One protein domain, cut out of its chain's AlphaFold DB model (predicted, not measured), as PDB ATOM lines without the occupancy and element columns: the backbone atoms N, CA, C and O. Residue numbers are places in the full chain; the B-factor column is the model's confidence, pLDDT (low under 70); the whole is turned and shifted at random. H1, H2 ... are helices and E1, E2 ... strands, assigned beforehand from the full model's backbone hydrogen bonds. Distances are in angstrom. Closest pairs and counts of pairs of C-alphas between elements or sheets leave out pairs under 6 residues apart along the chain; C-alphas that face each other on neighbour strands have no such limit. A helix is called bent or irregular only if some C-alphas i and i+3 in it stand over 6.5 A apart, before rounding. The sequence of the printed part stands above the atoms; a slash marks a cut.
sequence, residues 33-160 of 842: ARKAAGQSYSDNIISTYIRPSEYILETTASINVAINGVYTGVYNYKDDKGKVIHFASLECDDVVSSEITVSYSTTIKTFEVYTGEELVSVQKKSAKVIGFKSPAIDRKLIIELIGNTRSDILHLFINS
ATOM      1  N   ALA A  33     -18.055  29.302  -7.802       77.81
ATOM      2  CA  ALA A  33     -17.744  27.874  -7.742       77.81
ATOM      3  C   ALA A  33     -16.642  27.433  -8.731       77.81
ATOM      4  O   ALA A  33     -15.865  26.541  -8.400       77.81
ATOM      5  N   ARG A  34     -16.541  28.056  -9.920       80.88
ATOM      6  CA  ARG A  34     -15.451  27.791 -10.879       80.88
ATOM      7  C   ARG A  34     -14.119  28.356 -10.371       80.88
ATOM      8  O   ARG A  34     -13.101  27.698 -10.522       80.88
ATOM      9  N   LYS A  35     -14.129  29.510  -9.697       85.62
ATOM     10  CA  LYS A  35     -12.946  30.070  -9.014       85.62
ATOM     11  C   LYS A  35     -12.475  29.178  -7.860       85.62
ATOM     12  O   LYS A  35     -11.288  28.894  -7.772       85.62
ATOM     13  N   ALA A  36     -13.395  28.644  -7.055       84.75
ATOM     14  CA  ALA A  36     -13.081  27.698  -5.979       84.75
ATOM     15  C   ALA A  36     -12.551  26.342  -6.479       84.75
ATOM     16  O   ALA A  36     -11.934  25.603  -5.715       84.75
ATOM     17  N   ALA A  37     -12.815  25.980  -7.739       81.62
ATOM     18  CA  ALA A  37     -12.232  24.793  -8.357       81.62
ATOM     19  C   ALA A  37     -10.751  24.989  -8.732       81.62
ATOM     20  O   ALA A  37     -10.055  23.995  -8.895       81.62
ATOM     21  N   GLY A  38     -10.258  26.231  -8.810       84.38
ATOM     22  CA  GLY A  38      -8.882  26.547  -9.189       84.38
ATOM     23  C   GLY A  38      -8.592  26.394 -10.684       84.38
ATOM     24  O   GLY A  38      -9.456  26.031 -11.484       84.38
ATOM     25  N   GLN A  39      -7.349  26.683 -11.059       82.25
ATOM     26  CA  GLN A  39      -6.810  26.530 -12.407       82.25
ATOM     27  C   GLN A  39      -5.441  25.845 -12.349       82.25
ATOM     28  O   GLN A  39      -4.680  26.051 -11.405       82.25
ATOM     29  N   SER A  40      -5.132  25.024 -13.355       79.25
ATOM     30  CA  SER A  40      -3.826  24.373 -13.476       79.25
ATOM     31  C   SER A  40      -2.896  25.347 -14.179       79.25
ATOM     32  O   SER A  40      -3.070  25.619 -15.368       79.25
ATOM     33  N   TYR A  41      -1.970  25.934 -13.432       79.44
ATOM     34  CA  TYR A  41      -1.054  26.949 -13.937       79.44
ATOM     35  C   TYR A  41       0.318  26.755 -13.309       79.44
ATOM     36  O   TYR A  41       0.425  26.427 -12.129       79.44
ATOM     37  N   SER A  42       1.365  26.960 -14.099       76.81
ATOM     38  CA  SER A  42       2.742  26.948 -13.625       76.81
ATOM     39  C   SER A  42       3.599  27.777 -14.576       76.81
ATOM     40  O   SER A  42       3.562  27.561 -15.788       76.81
ATOM     41  N   ASP A  43       4.355  28.724 -14.030       76.25
ATOM     42  CA  ASP A  43       5.356  29.515 -14.751       76.25
ATOM     43  C   ASP A  43       6.734  29.365 -14.068       76.25
ATOM     44  O   ASP A  43       7.056  28.281 -13.577       76.25
ATOM     45  N   ASN A  44       7.568  30.405 -14.014       73.88
ATOM     46  CA  ASN A  44       8.830  30.359 -13.264       73.88
ATOM     47  C   ASN A  44       8.697  30.771 -11.786       73.88
ATOM     48  O   ASN A  44       9.642  30.550 -11.037       73.88
ATOM     49  N   ILE A  45       7.574  31.368 -11.369       76.50
ATOM     50  CA  ILE A  45       7.414  32.015 -10.059       76.50
ATOM     51  C   ILE A  45       6.371  31.289  -9.206       76.50
ATOM     52  O   ILE A  45       6.620  31.045  -8.030       76.50
ATOM     53  N   ILE A  46       5.231  30.905  -9.783       85.12
ATOM     54  CA  ILE A  46       4.085  30.318  -9.077       85.12
ATOM     55  C   ILE A  46       3.630  28.985  -9.687       85.12
ATOM     56  O   ILE A  46       3.888  28.690 -10.858       85.12
ATOM     57  N   SER A  47       2.909  28.184  -8.903       82.25
ATOM     58  CA  SER A  47       2.045  27.110  -9.415       82.25
ATOM     59  C   SER A  47       0.714  27.077  -8.669       82.25
ATOM     60  O   SER A  47       0.672  27.215  -7.447       82.25
ATOM     61  N   THR A  48      -0.375  26.825  -9.388       86.06
ATOM     62  CA  THR A  48      -1.709  26.583  -8.822       86.06
ATOM     63  C   THR A  48      -2.317  25.326  -9.417       86.06
ATOM     64  O   THR A  48      -1.948  24.892 -10.512       86.06
ATOM     65  N   TYR A  49      -3.288  24.754  -8.707       84.75
ATOM     66  CA  TYR A  49      -3.871  23.469  -9.072       84.75
ATOM     67  C   TYR A  49      -5.387  23.540  -9.181       84.75
ATOM     68  O   TYR A  49      -6.045  24.322  -8.493       84.75
ATOM     69  N   ILE A  50      -5.947  22.656 -10.002       82.44
ATOM     70  CA  ILE A  50      -7.384  22.379 -10.014       82.44
ATOM     71  C   ILE A  50      -7.680  21.407  -8.870       82.44
ATOM     72  O   ILE A  50      -6.959  20.427  -8.692       82.44
ATOM     73  N   ARG A  51      -8.748  21.651  -8.107       86.44
ATOM     74  CA  ARG A  51      -9.276  20.667  -7.156       86.44
ATOM     75  C   ARG A  51      -9.786  19.445  -7.937       86.44
ATOM     76  O   ARG A  51     -10.661  19.640  -8.784       86.44
ATOM     77  N   PRO A  52      -9.331  18.215  -7.631       76.88
ATOM     78  CA  PRO A  52      -9.861  16.993  -8.229       76.88
ATOM     79  C   PRO A  52     -11.394  16.962  -8.194       76.88
ATOM     80  O   PRO A  52     -12.011  17.264  -7.168       76.88
ATOM     81  N   SER A  53     -12.010  16.622  -9.325       76.50
ATOM     82  CA  SER A  53     -13.473  16.616  -9.480       76.50
ATOM     83  C   SER A  53     -14.154  15.520  -8.652       76.50
ATOM     84  O   SER A  53     -15.327  15.624  -8.299       76.50
ATOM     85  N   GLU A  54     -13.369  14.505  -8.308       79.56
ATOM     86  CA  GLU A  54     -13.688  13.337  -7.503       79.56
ATOM     87  C   GLU A  54     -13.815  13.691  -6.011       79.56
ATOM     88  O   GLU A  54     -14.500  12.984  -5.273       79.56
ATOM     89  N   TYR A  55     -13.202  14.798  -5.561       79.31
ATOM     90  CA  TYR A  55     -13.353  15.282  -4.189       79.31
ATOM     91  C   TYR A  55     -14.652  16.076  -4.020       79.31
ATOM     92  O   TYR A  55     -14.786  17.230  -4.454       79.31
ATOM     93  N   ILE A  56     -15.609  15.455  -3.334       78.81
ATOM     94  CA  ILE A  56     -16.899  16.055  -3.000       78.81
ATOM     95  C   ILE A  56     -16.727  16.961  -1.777       78.81
ATOM     96  O   ILE A  56     -16.448  16.490  -0.679       78.81
ATOM     97  N   LEU A  57     -16.941  18.268  -1.960       79.38
ATOM     98  CA  LEU A  57     -16.980  19.224  -0.852       79.38
ATOM     99  C   LEU A  57     -18.137  18.912   0.107       79.38
ATOM    100  O   LEU A  57     -19.267  18.693  -0.335       79.38
ATOM    101  N   GLU A  58     -17.903  19.020   1.415       77.38
ATOM    102  CA  GLU A  58     -18.964  18.858   2.419       77.38
ATOM    103  C   GLU A  58     -19.953  20.036   2.472       77.38
ATOM    104  O   GLU A  58     -21.072  19.900   2.976       77.38
ATOM    105  N   THR A  59     -19.554  21.202   1.956       77.75
ATOM    106  CA  THR A  59     -20.422  22.368   1.735       77.75
ATOM    107  C   THR A  59     -20.035  23.120   0.460       77.75
ATOM    108  O   THR A  59     -18.904  23.028  -0.020       77.75
ATOM    109  N   THR A  60     -20.958  23.909  -0.096       76.81
ATOM    110  CA  THR A  60     -20.646  24.821  -1.204       76.81
ATOM    111  C   THR A  60     -19.507  25.768  -0.821       76.81
ATOM    112  O   THR A  60     -19.518  26.363   0.255       76.81
ATOM    113  N   ALA A  61     -18.510  25.913  -1.699       69.88
ATOM    114  CA  ALA A  61     -17.332  26.724  -1.409       69.88
ATOM    115  C   ALA A  61     -17.703  28.197  -1.154       69.88
ATOM    116  O   ALA A  61     -18.218  28.885  -2.036       69.88
ATOM    117  N   SER A  62     -17.418  28.668   0.061       81.06
ATOM    118  CA  SER A  62     -17.549  30.062   0.495       81.06
ATOM    119  C   SER A  62     -16.296  30.896   0.201       81.06
ATOM    120  O   SER A  62     -16.404  32.118   0.154       81.06
ATOM    121  N   ILE A  63     -15.146  30.252  -0.047       88.69
ATOM    122  CA  ILE A  63     -13.817  30.857  -0.235       88.69
ATOM    123  C   ILE A  63     -13.242  30.520  -1.622       88.69
ATOM    124  O   ILE A  63     -13.342  29.378  -2.068       88.69
ATOM    125  N   ASN A  64     -12.561  31.489  -2.243       91.44
ATOM    126  CA  ASN A  64     -11.581  31.282  -3.316       91.44
ATOM    127  C   ASN A  64     -10.209  31.799  -2.864       91.44
ATOM    128  O   ASN A  64     -10.145  32.821  -2.178       91.44
ATOM    129  N   VAL A  65      -9.131  31.165  -3.323       93.06
ATOM    130  CA  VAL A  65      -7.750  31.635  -3.130       93.06
ATOM    131  C   VAL A  65      -7.104  31.837  -4.497       93.06
ATOM    132  O   VAL A  65      -7.253  30.988  -5.374       93.06
ATOM    133  N   ALA A  66      -6.391  32.945  -4.680       92.50
ATOM    134  CA  ALA A  66      -5.575  33.214  -5.856       92.50
ATOM    135  C   ALA A  66      -4.204  33.770  -5.470       92.50
ATOM    136  O   ALA A  66      -4.065  34.387  -4.417       92.50
ATOM    137  N   ILE A  67      -3.221  33.604  -6.350       90.69
ATOM    138  CA  ILE A  67      -1.918  34.271  -6.290       90.69
ATOM    139  C   ILE A  67      -1.657  34.948  -7.638       90.69
ATOM    140  O   ILE A  67      -1.872  34.335  -8.680       90.69
ATOM    141  N   ASN A  68      -1.309  36.234  -7.647       88.81
ATOM    142  CA  ASN A  68      -1.160  37.052  -8.865       88.81
ATOM    143  C   ASN A  68      -2.373  36.957  -9.829       88.81
ATOM    144  O   ASN A  68      -2.233  36.972 -11.048       88.81
ATOM    145  N   GLY A  69      -3.587  36.813  -9.276       86.12
ATOM    146  CA  GLY A  69      -4.841  36.643 -10.031       86.12
ATOM    147  C   GLY A  69      -5.130  35.221 -10.548       86.12
ATOM    148  O   GLY A  69      -6.200  34.985 -11.110       86.12
ATOM    149  N   VAL A  70      -4.221  34.269 -10.326       88.38
ATOM    150  CA  VAL A  70      -4.319  32.854 -10.716       88.38
ATOM    151  C   VAL A  70      -4.945  32.051  -9.567       88.38
ATOM    152  O   VAL A  70      -4.390  32.011  -8.471       88.38
ATOM    153  N   TYR A  71      -6.110  31.428  -9.775       90.19
ATOM    154  CA  TYR A  71      -6.854  30.734  -8.707       90.19
ATOM    155  C   TYR A  71      -6.321  29.323  -8.418       90.19
ATOM    156  O   TYR A  71      -6.131  28.534  -9.339       90.19
ATOM    157  N   THR A  72      -6.191  28.941  -7.145       92.12
ATOM    158  CA  THR A  72      -5.909  27.548  -6.745       92.12
ATOM    159  C   THR A  72      -7.137  26.874  -6.126       92.12
ATOM    160  O   THR A  72      -8.027  27.536  -5.585       92.12
ATOM    161  N   GLY A  73      -7.209  25.548  -6.235       88.81
ATOM    162  CA  GLY A  73      -8.339  24.740  -5.789       88.81
ATOM    163  C   GLY A  73      -8.541  24.798  -4.276       88.81
ATOM    164  O   GLY A  73      -7.630  24.497  -3.504       88.81
ATOM    165  N   VAL A  74      -9.761  25.146  -3.859       88.88
ATOM    166  CA  VAL A  74     -10.171  25.213  -2.450       88.88
ATOM    167  C   VAL A  74     -11.041  24.011  -2.103       88.88
ATOM    168  O   VAL A  74     -12.047  23.726  -2.763       88.88
ATOM    169  N   TYR A  75     -10.660  23.332  -1.033       87.31
ATOM    170  CA  TYR A  75     -11.302  22.154  -0.463       87.31
ATOM    171  C   TYR A  75     -12.024  22.535   0.842       87.31
ATOM    172  O   TYR A  75     -11.769  23.605   1.407       87.31
ATOM    173  N   ASN A  76     -12.931  21.686   1.333       84.69
ATOM    174  CA  ASN A  76     -13.478  21.805   2.686       84.69
ATOM    175  C   ASN A  76     -13.951  20.463   3.257       84.69
ATOM    176  O   ASN A  76     -14.466  19.622   2.522       84.69
ATOM    177  N   TYR A  77     -13.820  20.329   4.576       80.06
ATOM    178  CA  TYR A  77     -14.348  19.233   5.390       80.06
ATOM    179  C   TYR A  77     -15.007  19.803   6.656       80.06
ATOM    180  O   TYR A  77     -14.833  20.989   6.957       80.06
ATOM    181  N   LYS A  78     -15.765  18.995   7.403       76.19
ATOM    182  CA  LYS A  78     -16.190  19.338   8.768       76.19
ATOM    183  C   LYS A  78     -15.351  18.594   9.791       76.19
ATOM    184  O   LYS A  78     -15.131  17.393   9.648       76.19
ATOM    185  N   ASP A  79     -14.935  19.308  10.829       70.62
ATOM    186  CA  ASP A  79     -14.334  18.695  12.010       70.62
ATOM    187  C   ASP A  79     -15.365  17.881  12.821       70.62
ATOM    188  O   ASP A  79     -16.576  17.930  12.572       70.62
ATOM    189  N   ASP A  80     -14.889  17.166  13.842       66.25
ATOM    190  CA  ASP A  80     -15.723  16.350  14.740       66.25
ATOM    191  C   ASP A  80     -16.786  17.162  15.515       66.25
ATOM    192  O   ASP A  80     -17.685  16.594  16.137       66.25
ATOM    193  N   LYS A  81     -16.699  18.501  15.494       70.44
ATOM    194  CA  LYS A  81     -17.642  19.443  16.120       70.44
ATOM    195  C   LYS A  81     -18.608  20.062  15.097       70.44
ATOM    196  O   LYS A  81     -19.451  20.878  15.469       70.44
ATOM    197  N   GLY A  82     -18.517  19.674  13.823       71.00
ATOM    198  CA  GLY A  82     -19.353  20.158  12.726       71.00
ATOM    199  C   GLY A  82     -18.938  21.515  12.145       71.00
ATOM    200  O   GLY A  82     -19.664  22.043  11.294       71.00
ATOM    201  N   LYS A  83     -17.803  22.090  12.565       75.56
ATOM    202  CA  LYS A  83     -17.255  23.333  12.000       75.56
ATOM    203  C   LYS A  83     -16.630  23.027  10.643       75.56
ATOM    204  O   LYS A  83     -15.823  22.114  10.516       75.56
ATOM    205  N   VAL A  84     -16.995  23.806   9.626       77.62
ATOM    206  CA  VAL A  84     -16.396  23.688   8.292       77.62
ATOM    207  C   VAL A  84     -15.009  24.326   8.310       77.62
ATOM    208  O   VAL A  84     -14.867  25.497   8.664       77.62
ATOM    209  N   ILE A  85     -14.005  23.560   7.899       82.19
ATOM    210  CA  ILE A  85     -12.622  23.997   7.733       82.19
ATOM    211  C   ILE A  85     -12.288  23.954   6.243       82.19
ATOM    212  O   ILE A  85     -12.522  22.952   5.563       82.19
ATOM    213  N   HIS A  86     -11.753  25.057   5.728       87.31
ATOM    214  CA  HIS A  86     -11.328  25.196   4.342       87.31
ATOM    215  C   HIS A  86      -9.820  25.014   4.222       87.31
ATOM    216  O   HIS A  86      -9.070  25.312   5.153       87.31
ATOM    217  N   PHE A  87      -9.360  24.565   3.059       86.00
ATOM    218  CA  PHE A  87      -7.930  24.425   2.811       86.00
ATOM    219  C   PHE A  87      -7.558  24.526   1.331       86.00
ATOM    220  O   PHE A  87      -8.384  24.265   0.454       86.00
ATOM    221  N   ALA A  88      -6.319  24.937   1.059       88.06
ATOM    222  CA  ALA A  88      -5.767  25.116  -0.283       88.06
ATOM    223  C   ALA A  88      -4.230  25.001  -0.276       88.06
ATOM    224  O   ALA A  88      -3.593  25.257   0.745       88.06
ATOM    225  N   SER A  89      -3.633  24.658  -1.422       86.38
ATOM    226  CA  SER A  89      -2.174  24.634  -1.630       86.38
ATOM    227  C   SER A  89      -1.801  25.354  -2.927       86.38
ATOM    228  O   SER A  89      -2.566  25.325  -3.897       86.38
ATOM    229  N   LEU A  90      -0.634  25.992  -2.947       88.06
ATOM    230  CA  LEU A  90       0.006  26.587  -4.122       88.06
ATOM    231  C   LEU A  90       1.536  26.499  -3.995       88.06
ATOM    232  O   LEU A  90       2.059  26.191  -2.920       88.06
ATOM    233  N   GLU A  91       2.252  26.765  -5.084       85.19
ATOM    234  CA  GLU A  91       3.694  27.035  -5.038       85.19
ATOM    235  C   GLU A  91       3.985  28.510  -5.339       85.19
ATOM    236  O   GLU A  91       3.288  29.121  -6.153       85.19
ATOM    237  N   CYS A  92       5.029  29.057  -4.717       83.31
ATOM    238  CA  CYS A  92       5.570  30.386  -4.977       83.31
ATOM    239  C   CYS A  92       7.060  30.439  -4.591       83.31
ATOM    240  O   CYS A  92       7.388  30.115  -3.453       83.31
ATOM    241  N   ASP A  93       7.935  30.879  -5.500       78.56
ATOM    242  CA  ASP A  93       9.367  31.116  -5.231       78.56
ATOM    243  C   ASP A  93       9.689  32.594  -4.912       78.56
ATOM    244  O   ASP A  93      10.728  32.878  -4.323       78.56
ATOM    245  N   ASP A  94       8.802  33.539  -5.255       76.94
ATOM    246  CA  ASP A  94       8.942  34.969  -4.932       76.94
ATOM    247  C   ASP A  94       7.662  35.512  -4.277       76.94
ATOM    248  O   ASP A  94       6.760  36.068  -4.917       76.94
ATOM    249  N   VAL A  95       7.590  35.338  -2.958       68.81
ATOM    250  CA  VAL A  95       6.504  35.852  -2.107       68.81
ATOM    251  C   VAL A  95       6.582  37.359  -1.855       68.81
ATOM    252  O   VAL A  95       5.606  37.941  -1.383       68.81
ATOM    253  N   VAL A  96       7.706  38.004  -2.182       67.81
ATOM    254  CA  VAL A  96       7.900  39.447  -1.984       67.81
ATOM    255  C   VAL A  96       7.248  40.228  -3.122       67.81
ATOM    256  O   VAL A  96       6.638  41.272  -2.873       67.81
ATOM    257  N   SER A  97       7.301  39.730  -4.361       72.69
ATOM    258  CA  SER A  97       6.554  40.318  -5.481       72.69
ATOM    259  C   SER A  97       5.113  39.803  -5.590       72.69
ATOM    260  O   SER A  97       4.242  40.573  -6.004       72.69
ATOM    261  N   SER A  98       4.830  38.564  -5.168       81.06
ATOM    262  CA  SER A  98       3.525  37.926  -5.405       81.06
ATOM    263  C   SER A  98       2.427  38.301  -4.398       81.06
ATOM    264  O   SER A  98       2.579  38.130  -3.189       81.06
ATOM    265  N   GLU A  99       1.268  38.738  -4.898       88.31
ATOM    266  CA  GLU A  99       0.075  39.044  -4.094       88.31
ATOM    267  C   GLU A  99      -0.856  37.829  -3.993       88.31
ATOM    268  O   GLU A  99      -1.318  37.286  -5.000       88.31
ATOM    269  N   ILE A 100      -1.202  37.441  -2.765       89.81
ATOM    270  CA  ILE A 100      -2.215  36.433  -2.459       89.81
ATOM    271  C   ILE A 100      -3.546  37.136  -2.211       89.81
ATOM    272  O   ILE A 100      -3.678  37.996  -1.344       89.81
ATOM    273  N   THR A 101      -4.564  36.732  -2.964       90.50
ATOM    274  CA  THR A 101      -5.930  37.233  -2.842       90.50
ATOM    275  C   THR A 101      -6.845  36.140  -2.294       90.50
ATOM    276  O   THR A 101      -7.045  35.108  -2.940       90.50
ATOM    277  N   VAL A 102      -7.492  36.389  -1.155       89.62
ATOM    278  CA  VAL A 102      -8.584  35.548  -0.637       89.62
ATOM    279  C   VAL A 102      -9.915  36.250  -0.903       89.62
ATOM    280  O   VAL A 102     -10.105  37.423  -0.590       89.62
ATOM    281  N   SER A 103     -10.852  35.547  -1.540       86.88
ATOM    282  CA  SER A 103     -12.193  36.058  -1.860       86.88
ATOM    283  C   SER A 103     -13.262  35.248  -1.142       86.88
ATOM    284  O   SER A 103     -13.191  34.022  -1.130       86.88
ATOM    285  N   TYR A 104     -14.294  35.913  -0.630       85.44
ATOM    286  CA  TYR A 104     -15.396  35.290   0.096       85.44
ATOM    287  C   TYR A 104     -16.745  35.569  -0.575       85.44
ATOM    288  O   TYR A 104     -16.948  36.600  -1.222       85.44
ATOM    289  N   SER A 105     -17.686  34.635  -0.447       80.50
ATOM    290  CA  SER A 105     -19.012  34.737  -1.076       80.50
ATOM    291  C   SER A 105     -19.883  35.842  -0.456       80.50
ATOM    292  O   SER A 105     -20.793  36.370  -1.102       80.50
ATOM    293  N   THR A 106     -19.568  36.245   0.778       80.06
ATOM    294  CA  THR A 106     -20.210  37.338   1.524       80.06
ATOM    295  C   THR A 106     -19.170  38.360   2.006       80.06
ATOM    296  O   THR A 106     -17.983  38.217   1.728       80.06
ATOM    297  N   THR A 107     -19.598  39.434   2.673       79.56
ATOM    298  CA  THR A 107     -18.679  40.464   3.189       79.56
ATOM    299  C   THR A 107     -18.125  40.061   4.559       79.56
ATOM    300  O   THR A 107     -18.895  39.791   5.482       79.56
ATOM    301  N   ILE A 108     -16.800  40.063   4.690       76.62
ATOM    302  CA  ILE A 108     -16.049  39.833   5.933       76.62
ATOM    303  C   ILE A 108     -15.833  41.178   6.641       76.62
ATOM    304  O   ILE A 108     -15.734  42.206   5.973       76.62
ATOM    305  N   LYS A 109     -15.779  41.184   7.981       80.06
ATOM    306  CA  LYS A 109     -15.467  42.375   8.797       80.06
ATOM    307  C   LYS A 109     -14.004  42.431   9.230       80.06
ATOM    308  O   LYS A 109     -13.397  43.496   9.145       80.06
ATOM    309  N   THR A 110     -13.486  41.296   9.691       78.88
ATOM    310  CA  THR A 110     -12.109  41.144  10.165       78.88
ATOM    311  C   THR A 110     -11.483  39.932   9.497       78.88
ATOM    312  O   THR A 110     -12.117  38.881   9.388       78.88
ATOM    313  N   PHE A 111     -10.249  40.100   9.049       81.06
ATOM    314  CA  PHE A 111      -9.391  39.046   8.530       81.06
ATOM    315  C   PHE A 111      -8.126  38.991   9.372       81.06
ATOM    316  O   PHE A 111      -7.515  40.033   9.621       81.06
ATOM    317  N   GLU A 112      -7.764  37.787   9.800       80.06
ATOM    318  CA  GLU A 112      -6.638  37.532  10.694       80.06
ATOM    319  C   GLU A 112      -5.798  36.398  10.086       80.06
ATOM    320  O   GLU A 112      -6.331  35.345   9.728       80.06
ATOM    321  N   VAL A 113      -4.498  36.631   9.895       77.50
ATOM    322  CA  VAL A 113      -3.538  35.650   9.362       77.50
ATOM    323  C   VAL A 113      -2.607  35.240  10.475       77.50
ATOM    324  O   VAL A 113      -1.913  36.084  11.035       77.50
ATOM    325  N   TYR A 114      -2.533  33.945  10.727       69.44
ATOM    326  CA  TYR A 114      -1.654  33.343  11.711       69.44
ATOM    327  C   TYR A 114      -0.626  32.429  11.044       69.44
ATOM    328  O   TYR A 114      -0.917  31.780  10.031       69.44
ATOM    329  N   THR A 115       0.553  32.296  11.652       69.62
ATOM    330  CA  THR A 115       1.452  31.163  11.394       69.62
ATOM    331  C   THR A 115       1.643  30.364  12.671       69.62
ATOM    332  O   THR A 115       2.230  30.853  13.629       69.62
ATOM    333  N   GLY A 116       1.126  29.133  12.702       65.62
ATOM    334  CA  GLY A 116       0.995  28.405  13.965       65.62
ATOM    335  C   GLY A 116      -0.001  29.118  14.880       65.62
ATOM    336  O   GLY A 116      -1.165  29.252  14.510       65.62
ATOM    337  N   GLU A 117       0.467  29.579  16.039       57.50
ATOM    338  CA  GLU A 117      -0.327  30.321  17.034       57.50
ATOM    339  C   GLU A 117      -0.079  31.846  16.996       57.50
ATOM    340  O   GLU A 117      -0.784  32.609  17.653       57.50
ATOM    341  N   GLU A 118       0.897  32.309  16.211       60.16
ATOM    342  CA  GLU A 118       1.300  33.718  16.119       60.16
ATOM    343  C   GLU A 118       0.460  34.479  15.085       60.16
ATOM    344  O   GLU A 118       0.338  34.025  13.946       60.16
ATOM    345  N   LEU A 119      -0.094  35.640  15.456       67.25
ATOM    346  CA  LEU A 119      -0.814  36.542  14.549       67.25
ATOM    347  C   LEU A 119       0.183  37.389  13.742       67.25
ATOM    348  O   LEU A 119       0.907  38.200  14.308       67.25
ATOM    349  N   VAL A 120       0.166  37.245  12.419       66.25
ATOM    350  CA  VAL A 120       1.099  37.898  11.482       66.25
ATOM    351  C   VAL A 120       0.450  39.054  10.709       66.25
ATOM    352  O   VAL A 120       1.136  39.954  10.233       66.25
ATOM    353  N   SER A 121      -0.877  39.063  10.554       68.69
ATOM    354  CA  SER A 121      -1.584  40.182   9.918       68.69
ATOM    355  C   SER A 121      -3.023  40.285  10.404       68.69
ATOM    356  O   SER A 121      -3.726  39.281  10.472       68.69
ATOM    357  N   VAL A 122      -3.484  41.508  10.676       73.44
ATOM    358  CA  VAL A 122      -4.892  41.808  10.958       73.44
ATOM    359  C   VAL A 122      -5.376  42.910  10.017       73.44
ATOM    360  O   VAL A 122      -4.738  43.952   9.881       73.44
ATOM    361  N   GLN A 123      -6.527  42.714   9.372       71.00
ATOM    362  CA  GLN A 123      -7.209  43.766   8.613       71.00
ATOM    363  C   GLN A 123      -8.672  43.880   9.043       71.00
ATOM    364  O   GLN A 123      -9.495  42.996   8.796       71.00
ATOM    365  N   LYS A 124      -9.023  45.023   9.642       69.38
ATOM    366  CA  LYS A 124     -10.389  45.376  10.075       69.38
ATOM    367  C   LYS A 124     -11.133  46.154   8.980       69.38
ATOM    368  O   LYS A 124     -11.670  47.236   9.214       69.38
ATOM    369  N   LYS A 125     -11.119  45.628   7.749       68.69
ATOM    370  CA  LYS A 125     -11.689  46.274   6.556       68.69
ATOM    371  C   LYS A 125     -12.861  45.460   6.018       68.69
ATOM    372  O   LYS A 125     -12.697  44.310   5.624       68.69
ATOM    373  N   SER A 126     -14.041  46.079   5.941       76.06
ATOM    374  CA  SER A 126     -15.231  45.425   5.383       76.06
ATOM    375  C   SER A 126     -15.077  45.190   3.879       76.06
ATOM    376  O   SER A 126     -15.196  46.125   3.087       76.06
ATOM    377  N   ALA A 127     -14.818  43.944   3.480       76.69
ATOM    378  CA  ALA A 127     -14.521  43.578   2.097       76.69
ATOM    379  C   ALA A 127     -15.035  42.174   1.735       76.69
ATOM    380  O   ALA A 127     -15.289  41.335   2.599       76.69
ATOM    381  N   LYS A 128     -15.197  41.913   0.432       82.56
ATOM    382  CA  LYS A 128     -15.426  40.558  -0.118       82.56
ATOM    383  C   LYS A 128     -14.146  39.899  -0.633       82.56
ATOM    384  O   LYS A 128     -14.146  38.714  -0.947       82.56
ATOM    385  N   VAL A 129     -13.095  40.691  -0.798       83.81
ATOM    386  CA  VAL A 129     -11.816  40.313  -1.390       83.81
ATOM    387  C   VAL A 129     -10.742  41.045  -0.599       83.81
ATOM    388  O   VAL A 129     -10.886  42.241  -0.343       83.81
ATOM    389  N   ILE A 130      -9.713  40.318  -0.199       82.12
ATOM    390  CA  ILE A 130      -8.602  40.792   0.623       82.12
ATOM    391  C   ILE A 130      -7.296  40.341  -0.032       82.12
ATOM    392  O   ILE A 130      -7.170  39.179  -0.420       82.12
ATOM    393  N   GLY A 131      -6.367  41.280  -0.190       83.56
ATOM    394  CA  GLY A 131      -5.031  41.056  -0.735       83.56
ATOM    395  C   GLY A 131      -3.986  41.175   0.371       83.56
ATOM    396  O   GLY A 131      -4.080  42.062   1.225       83.56
ATOM    397  N   PHE A 132      -3.021  40.263   0.381       81.75
ATOM    398  CA  PHE A 132      -1.865  40.268   1.275       81.75
ATOM    399  C   PHE A 132      -0.689  39.544   0.607       81.75
ATOM    400  O   PHE A 132      -0.866  38.821  -0.371       81.75
ATOM    401  N   LYS A 133       0.524  39.721   1.128       81.44
ATOM    402  CA  LYS A 133       1.710  38.964   0.696       81.44
ATOM    403  C   LYS A 133       2.050  37.911   1.742       81.44
ATOM    404  O   LYS A 133       1.785  38.123   2.925       81.44
ATOM    405  N   SER A 134       2.606  36.776   1.323       73.00
ATOM    406  CA  SER A 134       3.063  35.776   2.293       73.00
ATOM    407  C   SER A 134       4.324  36.275   3.000       73.00
ATOM    408  O   SER A 134       5.220  36.765   2.314       73.00
ATOM    409  N   PRO A 135       4.454  36.113   4.329       61.94
ATOM    410  CA  PRO A 135       5.687  36.445   5.042       61.94
ATOM    411  C   PRO A 135       6.858  35.511   4.680       61.94
ATOM    412  O   PRO A 135       8.009  35.871   4.895       61.94
ATOM    413  N   ALA A 136       6.579  34.309   4.155       62.38
ATOM    414  CA  ALA A 136       7.587  33.302   3.812       62.38
ATOM    415  C   ALA A 136       7.091  32.300   2.748       62.38
ATOM    416  O   ALA A 136       5.884  32.168   2.511       62.38
ATOM    417  N   ILE A 137       8.036  31.571   2.148       64.75
ATOM    418  CA  ILE A 137       7.811  30.319   1.401       64.75
ATOM    419  C   ILE A 137       7.858  29.107   2.348       64.75
ATOM    420  O   ILE A 137       8.239  29.249   3.508       64.75
ATOM    421  N   ASP A 138       7.443  27.933   1.864       68.38
ATOM    422  CA  ASP A 138       7.394  26.660   2.610       68.38
ATOM    423  C   ASP A 138       6.694  26.767   3.985       68.38
ATOM    424  O   ASP A 138       7.127  26.223   5.004       68.38
ATOM    425  N   ARG A 139       5.563  27.489   4.015       71.56
ATOM    426  CA  ARG A 139       4.829  27.865   5.235       71.56
ATOM    427  C   ARG A 139       3.340  27.514   5.136       71.56
ATOM    428  O   ARG A 139       2.709  27.627   4.084       71.56
ATOM    429  N   LYS A 140       2.755  27.141   6.279       80.88
ATOM    430  CA  LYS A 140       1.302  27.045   6.489       80.88
ATOM    431  C   LYS A 140       0.794  28.343   7.116       80.88
ATOM    432  O   LYS A 140       1.223  28.700   8.212       80.88
ATOM    433  N   LEU A 141      -0.152  29.000   6.452       79.62
ATOM    434  CA  LEU A 141      -0.932  30.104   7.005       79.62
ATOM    435  C   LEU A 141      -2.279  29.570   7.513       79.62
ATOM    436  O   LEU A 141      -2.916  28.740   6.856       79.62
ATOM    437  N   ILE A 142      -2.725  30.050   8.670       83.31
ATOM    438  CA  ILE A 142      -4.084  29.845   9.179       83.31
ATOM    439  C   ILE A 142      -4.801  31.185   9.069       83.31
ATOM    440  O   ILE A 142      -4.347  32.185   9.603       83.31
ATOM    441  N   ILE A 143      -5.889  31.216   8.318       84.94
ATOM    442  CA  ILE A 143      -6.603  32.431   7.943       84.94
ATOM    443  C   ILE A 143      -7.986  32.372   8.576       84.94
ATOM    444  O   ILE A 143      -8.801  31.533   8.188       84.94
ATOM    445  N   GLU A 144      -8.260  33.255   9.531       85.44
ATOM    446  CA  GLU A 144      -9.586  33.408  10.126       85.44
ATOM    447  C   GLU A 144     -10.353  34.542   9.431       85.44
ATOM    448  O   GLU A 144      -9.884  35.676   9.300       85.44
ATOM    449  N   LEU A 145     -11.551  34.217   8.940       78.94
ATOM    450  CA  LEU A 145     -12.427  35.118   8.191       78.94
ATOM    451  C   LEU A 145     -13.692  35.365   9.015       78.94
ATOM    452  O   LEU A 145     -14.616  34.547   9.024       78.94
ATOM    453  N   ILE A 146     -13.740  36.495   9.717       78.00
ATOM    454  CA  ILE A 146     -14.794  36.810  10.687       78.00
ATOM    455  C   ILE A 146     -15.872  37.677  10.019       78.00
ATOM    456  O   ILE A 146     -15.705  38.881   9.790       78.00
ATOM    457  N   GLY A 147     -16.998  37.048   9.674       67.00
ATOM    458  CA  GLY A 147     -18.185  37.697   9.110       67.00
ATOM    459  C   GLY A 147     -19.248  38.053  10.158       67.00
ATOM    460  O   GLY A 147     -19.119  37.764  11.342       67.00
ATOM    461  N   ASN A 148     -20.356  38.657   9.713       53.31
ATOM    462  CA  ASN A 148     -21.470  39.051  10.598       53.31
ATOM    463  C   ASN A 148     -22.238  37.880  11.240       53.31
ATOM    464  O   ASN A 148     -22.954  38.096  12.214       53.31
ATOM    465  N   THR A 149     -22.169  36.678  10.662       56.78
ATOM    466  CA  THR A 149     -23.020  35.530  11.037       56.78
ATOM    467  C   THR A 149     -22.279  34.192  11.097       56.78
ATOM    468  O   THR A 149     -22.892  33.177  11.423       56.78
ATOM    469  N   ARG A 150     -20.983  34.163  10.758       64.12
ATOM    470  CA  ARG A 150     -20.141  32.957  10.700       64.12
ATOM    471  C   ARG A 150     -18.661  33.353  10.679       64.12
ATOM    472  O   ARG A 150     -18.320  34.360  10.056       64.12
ATOM    473  N   SER A 151     -17.811  32.544  11.309       70.38
ATOM    474  CA  SER A 151     -16.359  32.551  11.121       70.38
ATOM    475  C   SER A 151     -15.930  31.285  10.374       70.38
ATOM    476  O   SER A 151     -16.247  30.174  10.802       70.38
ATOM    477  N   ASP A 152     -15.235  31.460   9.249       78.94
ATOM    478  CA  ASP A 152     -14.597  30.371   8.496       78.94
ATOM    479  C   ASP A 152     -13.083  30.405   8.734       78.94
ATOM    480  O   ASP A 152     -12.498  31.481   8.860       78.94
ATOM    481  N   ILE A 153     -12.454  29.226   8.779       84.50
ATOM    482  CA  ILE A 153     -10.992  29.079   8.817       84.50
ATOM    483  C   ILE A 153     -10.519  28.501   7.485       84.50
ATOM    484  O   ILE A 153     -11.092  27.523   6.999       84.50
ATOM    485  N   LEU A 154      -9.455  29.076   6.930       86.94
ATOM    486  CA  LEU A 154      -8.709  28.574   5.781       86.94
ATOM    487  C   LEU A 154      -7.284  28.191   6.205       86.94
ATOM    488  O   LEU A 154      -6.535  29.030   6.694       86.94
ATOM    489  N   HIS A 155      -6.868  26.955   5.942       86.00
ATOM    490  CA  HIS A 155      -5.455  26.571   5.965       86.00
ATOM    491  C   HIS A 155      -4.859  26.692   4.557       86.00
ATOM    492  O   HIS A 155      -5.218  25.926   3.661       86.00
ATOM    493  N   LEU A 156      -3.956  27.650   4.359       86.69
ATOM    494  CA  LEU A 156      -3.269  27.873   3.089       86.69
ATOM    495  C   LEU A 156      -1.816  27.399   3.188       86.69
ATOM    496  O   LEU A 156      -1.065  27.871   4.037       86.69
ATOM    497  N   PHE A 157      -1.430  26.476   2.314       84.62
ATOM    498  CA  PHE A 157      -0.074  25.937   2.219       84.62
ATOM    499  C   PHE A 157       0.644  26.566   1.024       84.62
ATOM    500  O   PHE A 157       0.140  26.521  -0.100       84.62
ATOM    501  N   ILE A 158       1.800  27.176   1.275       81.94
ATOM    502  CA  ILE A 158       2.601  27.896   0.280       81.94
ATOM    503  C   ILE A 158       3.951  27.197   0.225       81.94
ATOM    504  O   ILE A 158       4.705  27.274   1.188       81.94
ATOM    505  N   ASN A 159       4.230  26.499  -0.872       79.06
ATOM    506  CA  ASN A 159       5.440  25.686  -1.040       79.06
ATOM    507  C   ASN A 159       6.412  26.345  -2.033       79.06
ATOM    508  O   ASN A 159       5.978  27.094  -2.908       79.06
ATOM    509  N   SER A 160       7.701  26.037  -1.967       74.88
ATOM    510  CA  SER A 160       8.661  26.400  -3.017       74.88
ATOM    511  C   SER A 160       8.551  25.475  -4.240       74.88
ATOM    512  O   SER A 160       8.129  24.313  -4.157       74.88
TER     513      SER A 160
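AT A GLANCE: This is residues 33 to 160 of the 842 residues of an uncharacterized protein of Coprobacter secundus subsp. similis (UniProt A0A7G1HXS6). One strongly twisted sheet of ten strands folds back on itself into two layers, partly face to face: E2, E8 and the first part of E6 in one, E5, E10, E9, the last part of E6 and E7 in the other. The sharp bend of E6 joins the layers, E3 runs on into E4 to join E2's side to E5's, and H1 packs on E2. The printed part has 128 residues, with H1 first and then E1 to E10, mostly strand; the branched sheet is mixed, with E5 and E10 its parallel pair. It is compact and rounded, with a radius of gyration of the C-alphas of 13.7 A and spans of 40 by 35 by 25 A.

HOW THE PARTS SIT: H1, residues 33 to 36, is on the sheet at a height of 7.2 A, over E2, residues 63 to 67; the C-alphas of Ala 36 and Asn 64 are their closest, 4.7 A. H1 is too short for an O i to N i+4 pair, and its one O i to N i+3 pair is not within hydrogen-bond range. E1, residues 46 to 48, and E4, residues 74 to 78, lie on one side of E5, residues 84 to 92, both antiparallel to it, with N 47 and O 91 at 2.9 A and N 75 and O 87 at 2.9 A. E10, residues 151 to 159, lies on the other side, parallel, with N 88 and O 155 at 3.0 A. E2 and E3, residues 70 to 72, form a hairpin, with N 67 and O 70 at 2.9 A. E6, residues 100 to 115, bends by 143 degrees at residue 108. On one side of it lie E2, with N 64 and O 103 at 2.8 A, and E9, residues 139 to 147, with N 112 and O 144 at 3.0 A. On the other side lie E7, residues 118 to 123, with N 113 and O 121 at 2.8 A, and E8, residues 127 to 132, with N 102 and O 130 at 2.9 A. These four are antiparallel to E6. E9 and E10 form a hairpin, with N 143 and O 154 at 2.8 A. E2 and E9 are apart.

IN THESE COORDINATES: H1 begins at C-alpha 33, (-17.744, 27.874, -7.742). E5 spans 26.5 A, E9 25.3 A and E10 25.9 A, but the bent E6 only 15.3 A. E2 spans 13.8 A, E4 14.0 A, E7 15.2 A and E8 13.1 A; E1 and E3 have three residues each. E10 ends at C-alpha 159, (5.440, 25.686, -1.040).

THE WHOLE: The C-alphas farthest apart, of Asn 44 and Lys 81, are 41.0 A apart. The printed part has no cut. The link from E1 to E2, residues 49 to 62, is long. Mean pLDDT of the printed part is 78.9; 22 residues are under 70, among them residues 114 to 121.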